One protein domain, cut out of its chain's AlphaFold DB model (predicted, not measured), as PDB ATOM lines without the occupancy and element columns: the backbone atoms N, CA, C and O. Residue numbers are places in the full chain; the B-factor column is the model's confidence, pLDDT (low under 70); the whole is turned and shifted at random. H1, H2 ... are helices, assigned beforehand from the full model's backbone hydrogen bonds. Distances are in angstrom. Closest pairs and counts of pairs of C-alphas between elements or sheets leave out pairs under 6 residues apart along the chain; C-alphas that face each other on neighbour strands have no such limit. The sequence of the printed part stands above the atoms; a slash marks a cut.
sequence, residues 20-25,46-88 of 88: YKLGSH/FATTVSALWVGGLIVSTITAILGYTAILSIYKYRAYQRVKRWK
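What this domain is: This is residues 20 to 25 and 46 to 88 of the 88 residues of the protein "DUF2062 domain-containing protein" of marine metagenome (UniProt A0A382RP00). One long, unbent helix, H2, makes nearly the whole length of a rod, and a short piece of helix, H1, crosses it near its first end, packed on residues 49 to 57. The rest of H2, from residue 61 onward, sticks out free. The printed part has 49 residues with two named helices, H1 then H2 along the chain, and no named strand; the class is all helix. The whole is extended, with a radius of gyration of the C-alphas of 18.8 A and spans of 62 by 13 by 9 A.

Where its parts are: H2 holds residues 46 to 85, 40 residues, and measures 57.3 A from first to last C-alpha. It begins at C-alpha 46, at (-18.299, 150.581, -8.371), and ends at C-alpha 85, at (-12.275, 126.060, 43.089). H1 holds residues 20 to 25, and its first and last C-alphas are 8.4 A apart. C-alpha 20 is at (-22.263, 144.012, 0.676).

How they stand to each other: H1 and H2 touch, with 17 pairs of C-alphas within 8 A. Their closest C-alphas, those of Gly 23 and Gly 56, are 3.9 A apart. H2 touches H1 with residues 49 to 57 alone. Their lines stand about perpendicular, at 80 degrees, and their centres are 19.1 A apart. In H1 and H2 every O i to N i+4 pair is within hydrogen-bond range. Residues 61 to 88, of which 61 to 85 belong to H2, stand free.

The domain as a whole: The two C-alphas farthest apart, those of Phe 46 and Lys 88, are 62.5 A apart. Residues 26 to 45 are cut out and not printed, and the link from H1 to H2 runs across this cut; C-alphas 25 and 46 are 16.7 A apart. The printed part ends at Lys 88, the chain's last residue. The mean pLDDT of the printed part is 85.8, and residues 87 to 88 are under 70.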
ATOM      1  N   TYR A  20     -21.582 143.154   1.641       82.38
ATOM      2  CA  TYR A  20     -22.263 144.012   0.676       82.38
ATOM      3  C   TYR A  20     -23.775 143.981   0.884       82.38
ATOM      4  O   TYR A  20     -24.373 145.039   1.027       82.38
ATOM      5  N   LYS A  21     -24.375 142.787   0.993       82.25
ATOM      6  CA  LYS A  21     -25.818 142.620   1.215       82.25
ATOM      7  C   LYS A  21     -26.292 143.287   2.509       82.25
ATOM      8  O   LYS A  21     -27.369 143.874   2.537       82.25
ATOM      9  N   LEU A  22     -25.509 143.187   3.585       82.88
ATOM     10  CA  LEU A  22     -25.807 143.886   4.836       82.88
ATOM     11  C   LEU A  22     -25.651 145.401   4.685       82.88
ATOM     12  O   LEU A  22     -26.525 146.147   5.114       82.88
ATOM     13  N   GLY A  23     -24.562 145.859   4.068       83.12
ATOM     14  CA  GLY A  23     -24.304 147.279   3.854       83.12
ATOM     15  C   GLY A  23     -25.357 147.950   2.973       83.12
ATOM     16  O   GLY A  23     -25.858 149.012   3.326       83.12
ATOM     17  N   SER A  24     -25.756 147.308   1.876       80.69
ATOM     18  CA  SER A  24     -26.806 147.799   0.979       80.69
ATOM     19  C   SER A  24     -28.170 147.833   1.667       80.69
ATOM     20  O   SER A  24     -28.897 148.813   1.540       80.69
ATOM     21  N   HIS A  25     -28.491 146.814   2.476       80.12
ATOM     22  CA  HIS A  25     -29.725 146.796   3.266       80.12
ATOM     23  C   HIS A  25     -29.794 147.958   4.267       80.12
ATOM     24  O   HIS A  25     -30.863 148.518   4.485       80.12
ATOM     25  N   PHE A  46     -19.499 150.789  -9.194       71.62
ATOM     26  CA  PHE A  46     -18.299 150.581  -8.371       71.62
ATOM     27  C   PHE A  46     -18.345 151.383  -7.069       71.62
ATOM     28  O   PHE A  46     -18.121 150.852  -5.982       71.62
ATOM     29  N   ALA A  47     -18.660 152.675  -7.179       73.19
ATOM     30  CA  ALA A  47     -18.660 153.593  -6.049       73.19
ATOM     31  C   ALA A  47     -19.715 153.210  -4.998       73.19
ATOM     32  O   ALA A  47     -19.439 153.259  -3.797       73.19
ATOM     33  N   THR A  48     -20.900 152.774  -5.431       73.00
ATOM     34  CA  THR A  48     -21.989 152.360  -4.537       73.00
ATOM     35  C   THR A  48     -21.719 150.984  -3.928       73.00
ATOM     36  O   THR A  48     -21.924 150.808  -2.725       73.00
ATOM     37  N   THR A  49     -21.171 150.033  -4.694       76.81
ATOM     38  CA  THR A  49     -20.754 148.717  -4.187       76.81
ATOM     39  C   THR A  49     -19.657 148.831  -3.137       76.81
ATOM     40  O   THR A  49     -19.765 148.234  -2.063       76.81
ATOM     41  N   VAL A  50     -18.625 149.630  -3.409       79.06
ATOM     42  CA  VAL A  50     -17.539 149.875  -2.459       79.06
ATOM     43  C   VAL A  50     -18.079 150.573  -1.211       79.06
ATOM     44  O   VAL A  50     -17.809 150.108  -0.108       79.06
ATOM     45  N   SER A  51     -18.898 151.621  -1.351       80.75
ATOM     46  CA  SER A  51     -19.506 152.317  -0.205       80.75
ATOM     47  C   SER A  51     -20.308 151.373   0.704       80.75
ATOM     48  O   SER A  51     -20.082 151.346   1.917       80.75
ATOM     49  N   ALA A  52     -21.162 150.525   0.125       83.81
ATOM     50  CA  ALA A  52     -21.910 149.517   0.872       83.81
ATOM     51  C   ALA A  52     -20.991 148.504   1.571       83.81
ATOM     52  O   ALA A  52     -21.207 148.184   2.741       83.81
ATOM     53  N   LEU A  53     -19.924 148.046   0.907       84.06
ATOM     54  CA  LEU A  53     -18.926 147.162   1.516       84.06
ATOM     55  C   LEU A  53     -18.233 147.801   2.726       84.06
ATOM     56  O   LEU A  53     -18.042 147.124   3.736       84.06
ATOM     57  N   TRP A  54     -17.881 149.087   2.660       84.94
ATOM     58  CA  TRP A  54     -17.269 149.799   3.788       84.94
ATOM     59  C   TRP A  54     -18.220 149.899   4.979       84.94
ATOM     60  O   TRP A  54     -17.823 149.587   6.104       84.94
ATOM     61  N   VAL A  55     -19.478 150.279   4.743       86.75
ATOM     62  CA  VAL A  55     -20.486 150.391   5.810       86.75
ATOM     63  C   VAL A  55     -20.761 149.029   6.441       86.75
ATOM     64  O   VAL A  55     -20.665 148.884   7.662       86.75
ATOM     65  N   GLY A  56     -21.026 148.004   5.627       86.00
ATOM     66  CA  GLY A  56     -21.230 146.645   6.124       86.00
ATOM     67  C   GLY A  56     -20.003 146.121   6.874       86.00
ATOM     68  O   GLY A  56     -20.130 145.507   7.933       86.00
ATOM     69  N   GLY A  57     -18.802 146.399   6.360       87.56
ATOM     70  CA  GLY A  57     -17.542 145.929   6.926       87.56
ATOM     71  C   GLY A  57     -17.262 146.539   8.296       87.56
ATOM     72  O   GLY A  57     -16.904 145.818   9.230       87.56
ATOM     73  N   LEU A  58     -17.482 147.845   8.458       89.38
ATOM     74  CA  LEU A  58     -17.339 148.531   9.747       89.38
ATOM     75  C   LEU A  58     -18.307 147.983  10.798       89.38
ATOM     76  O   LEU A  58     -17.916 147.764  11.944       89.38
ATOM     77  N   ILE A  59     -19.545 147.692  10.411       89.69
ATOM     78  CA  ILE A  59     -20.550 147.147  11.328       89.69
ATOM     79  C   ILE A  59     -20.182 145.720  11.742       89.69
ATOM     80  O   ILE A  59     -20.082 145.425  12.936       89.69
ATOM     81  N   VAL A  60     -19.918 144.842  10.771       90.50
ATOM     82  CA  VAL A  60     -19.582 143.434  11.038       90.50
ATOM     83  C   VAL A  60     -18.293 143.324  11.852       90.50
ATOM     84  O   VAL A  60     -18.242 142.548  12.808       90.50
ATOM     85  N   SER A  61     -17.267 144.115  11.531       89.94
ATOM     86  CA  SER A  61     -16.007 144.118  12.285       89.94
ATOM     87  C   SER A  61     -16.186 144.626  13.714       89.94
ATOM     88  O   SER A  61     -15.665 143.999  14.633       89.94
ATOM     89  N   THR A  62     -16.974 145.683  13.929       93.81
ATOM     90  CA  THR A  62     -17.247 146.215  15.273       93.81
ATOM     91  C   THR A  62     -17.968 145.183  16.139       93.81
ATOM     92  O   THR A  62     -17.541 144.907  17.262       93.81
ATOM     93  N   ILE A  63     -19.013 144.546  15.602       94.06
ATOM     94  CA  ILE A  63     -19.757 143.493  16.309       94.06
ATOM     95  C   ILE A  63     -18.835 142.312  16.626       94.06
ATOM     96  O   ILE A  63     -18.790 141.838  17.763       94.06
ATOM     97  N   THR A  64     -18.056 141.863  15.640       92.56
ATOM     98  CA  THR A  64     -17.137 140.730  15.805       92.56
ATOM     99  C   THR A  64     -16.038 141.044  16.820       92.56
ATOM    100  O   THR A  64     -15.682 140.177  17.616       92.56
ATOM    101  N   ALA A  65     -15.532 142.278  16.859       93.44
ATOM    102  CA  ALA A  65     -14.531 142.710  17.831       93.44
ATOM    103  C   ALA A  65     -15.081 142.697  19.265       93.44
ATOM    104  O   ALA A  65     -14.430 142.166  20.168       93.44
ATOM    105  N   ILE A  66     -16.298 143.212  19.473       96.00
ATOM    106  CA  ILE A  66     -16.965 143.196  20.784       96.00
ATOM    107  C   ILE A  66     -17.221 141.752  21.238       96.00
ATOM    108  O   ILE A  66     -16.904 141.387  22.375       96.00
ATOM    109  N   LEU A  67     -17.750 140.906  20.351       95.06
ATOM    110  CA  LEU A  67     -17.991 139.492  20.644       95.06
ATOM    111  C   LEU A  67     -16.689 138.739  20.938       95.06
ATOM    112  O   LEU A  67     -16.616 137.995  21.913       95.06
ATOM    113  N   GLY A  68     -15.638 138.966  20.150       94.00
ATOM    114  CA  GLY A  68     -14.331 138.350  20.359       94.00
ATOM    115  C   GLY A  68     -13.719 138.737  21.704       94.00
ATOM    116  O   GLY A  68     -13.293 137.867  22.467       94.00
ATOM    117  N   TYR A  69     -13.736 140.027  22.041       94.88
ATOM    118  CA  TYR A  69     -13.212 140.517  23.316       94.88
ATOM    119  C   TYR A  69     -13.982 139.942  24.514       94.88
ATOM    120  O   TYR A  69     -13.383 139.425  25.462       94.88
ATOM    121  N   THR A  70     -15.316 139.975  24.457       94.12
ATOM    122  CA  THR A  70     -16.169 139.449  25.533       94.12
ATOM    123  C   THR A  70     -16.047 137.932  25.688       94.12
ATOM    124  O   THR A  70     -16.008 137.447  26.822       94.12
ATOM    125  N   ALA A  71     -15.906 137.183  24.591       94.88
ATOM    126  CA  ALA A  71     -15.673 135.739  24.613       94.88
ATOM    127  C   ALA A  71     -14.324 135.376  25.252       94.88
ATOM    128  O   ALA A  71     -14.256 134.495  26.109       94.88
ATOM    129  N   ILE A  72     -13.245 136.077  24.896       94.69
ATOM    130  CA  ILE A  72     -11.926 135.839  25.502       94.69
ATOM    131  C   ILE A  72     -11.972 136.142  27.005       94.69
ATOM    132  O   ILE A  72     -11.483 135.350  27.819       94.69
ATOM    133  N   LEU A  73     -12.603 137.255  27.390       93.81
ATOM    134  CA  LEU A  73     -12.732 137.648  28.790       93.81
ATOM    135  C   LEU A  73     -13.561 136.640  29.599       93.81
ATOM    136  O   LEU A  73     -13.189 136.311  30.728       93.81
ATOM    137  N   SER A  74     -14.666 136.133  29.047       91.94
ATOM    138  CA  SER A  74     -15.513 135.145  29.722       91.94
ATOM    139  C   SER A  74     -14.795 133.804  29.895       91.94
ATOM    140  O   SER A  74     -14.817 133.248  30.995       91.94
ATOM    141  N   ILE A  75     -14.063 133.337  28.877       94.25
ATOM    142  CA  ILE A  75     -13.219 132.134  28.965       94.25
ATOM    143  C   ILE A  75     -12.150 132.308  30.045       94.25
ATOM    144  O   ILE A  75     -11.931 131.396  30.847       94.25
ATOM    145  N   TYR A  76     -11.495 133.471  30.099       93.38
ATOM    146  CA  TYR A  76     -10.478 133.745  31.112       93.38
ATOM    147  C   TYR A  76     -11.069 133.733  32.526       93.38
ATOM    148  O   TYR A  76     -10.552 133.035  33.403       93.38
ATOM    149  N   LYS A  77     -12.194 134.429  32.738       90.44
ATOM    150  CA  LYS A  77     -12.914 134.440  34.022       90.44
ATOM    151  C   LYS A  77     -13.340 133.035  34.446       90.44
ATOM    152  O   LYS A  77     -13.116 132.647  35.590       90.44
ATOM    153  N   TYR A  78     -13.892 132.252  33.519       92.06
ATOM    154  CA  TYR A  78     -14.306 130.876  33.780       92.06
ATOM    155  C   TYR A  78     -13.121 129.986  34.178       92.06
ATOM    156  O   TYR A  78     -13.183 129.265  35.176       92.06
ATOM    157  N   ARG A  79     -11.998 130.079  33.452       90.06
ATOM    158  CA  ARG A  79     -10.773 129.327  33.768       90.06
ATOM    159  C   ARG A  79     -10.167 129.736  35.114       90.06
ATOM    160  O   ARG A  79      -9.715 128.864  35.855       90.06
ATOM    161  N   ALA A  80     -10.173 131.027  35.446       90.19
ATOM    162  CA  ALA A  80      -9.693 131.524  36.734       90.19
ATOM    163  C   ALA A  80     -10.557 131.008  37.898       90.19
ATOM    164  O   ALA A  80     -10.018 130.508  38.884       90.19
ATOM    165  N   TYR A  81     -11.886 131.040  37.752       90.19
ATOM    166  CA  TYR A  81     -12.816 130.505  38.748       90.19
ATOM    167  C   TYR A  81     -12.613 129.002  38.986       90.19
ATOM    168  O   TYR A  81     -12.487 128.562  40.130       90.19
ATOM    169  N   GLN A  82     -12.497 128.217  37.909       85.62
ATOM    170  CA  GLN A  82     -12.209 126.780  37.994       85.62
ATOM    171  C   GLN A  82     -10.874 126.501  38.696       85.62
ATOM    172  O   GLN A  82     -10.778 125.563  39.486       85.62
ATOM    173  N   ARG A  83      -9.847 127.329  38.457       83.25
ATOM    174  CA  ARG A  83      -8.557 127.200  39.143       83.25
ATOM    175  C   ARG A  83      -8.705 127.435  40.644       83.25
ATOM    176  O   ARG A  83      -8.232 126.606  41.402       83.25
ATOM    177  N   VAL A  84      -9.392 128.489  41.082       83.44
ATOM    178  CA  VAL A  84      -9.582 128.769  42.520       83.44
ATOM    179  C   VAL A  84     -10.406 127.676  43.206       83.44
ATOM    180  O   VAL A  84     -10.043 127.239  44.295       83.44
ATOM    181  N   LYS A  85     -11.465 127.170  42.558       79.06
ATOM    182  CA  LYS A  85     -12.275 126.060  43.089       79.06
ATOM    183  C   LYS A  85     -11.474 124.763  43.259       79.06
ATOM    184  O   LYS A  85     -11.808 123.974  44.124       79.06
ATOM    185  N   ARG A  86     -10.432 124.541  42.451       73.88
ATOM    186  CA  ARG A  86      -9.565 123.352  42.537       73.88
ATOM    187  C   ARG A  86      -8.569 123.393  43.704       73.88
ATOM    188  O   ARG A  86      -7.967 122.370  44.000       73.88
ATOM    189  N   TRP A  87      -8.332 124.572  44.282       64.62
ATOM    190  CA  TRP A  87      -7.390 124.790  45.391       64.62
ATOM    191  C   TRP A  87      -8.084 124.919  46.758       64.62
ATOM    192  O   TRP A  87      -7.397 125.015  47.770       64.62
ATOM    193  N   LYS A  88      -9.421 124.940  46.784       51.25
ATOM    194  CA  LYS A  88     -10.244 124.741  47.983       51.25
ATOM    195  C   LYS A  88     -10.692 123.288  48.047       51.25
ATOM    196  O   LYS A  88     -10.810 122.792  49.182       51.25
TER     197      LYS A  88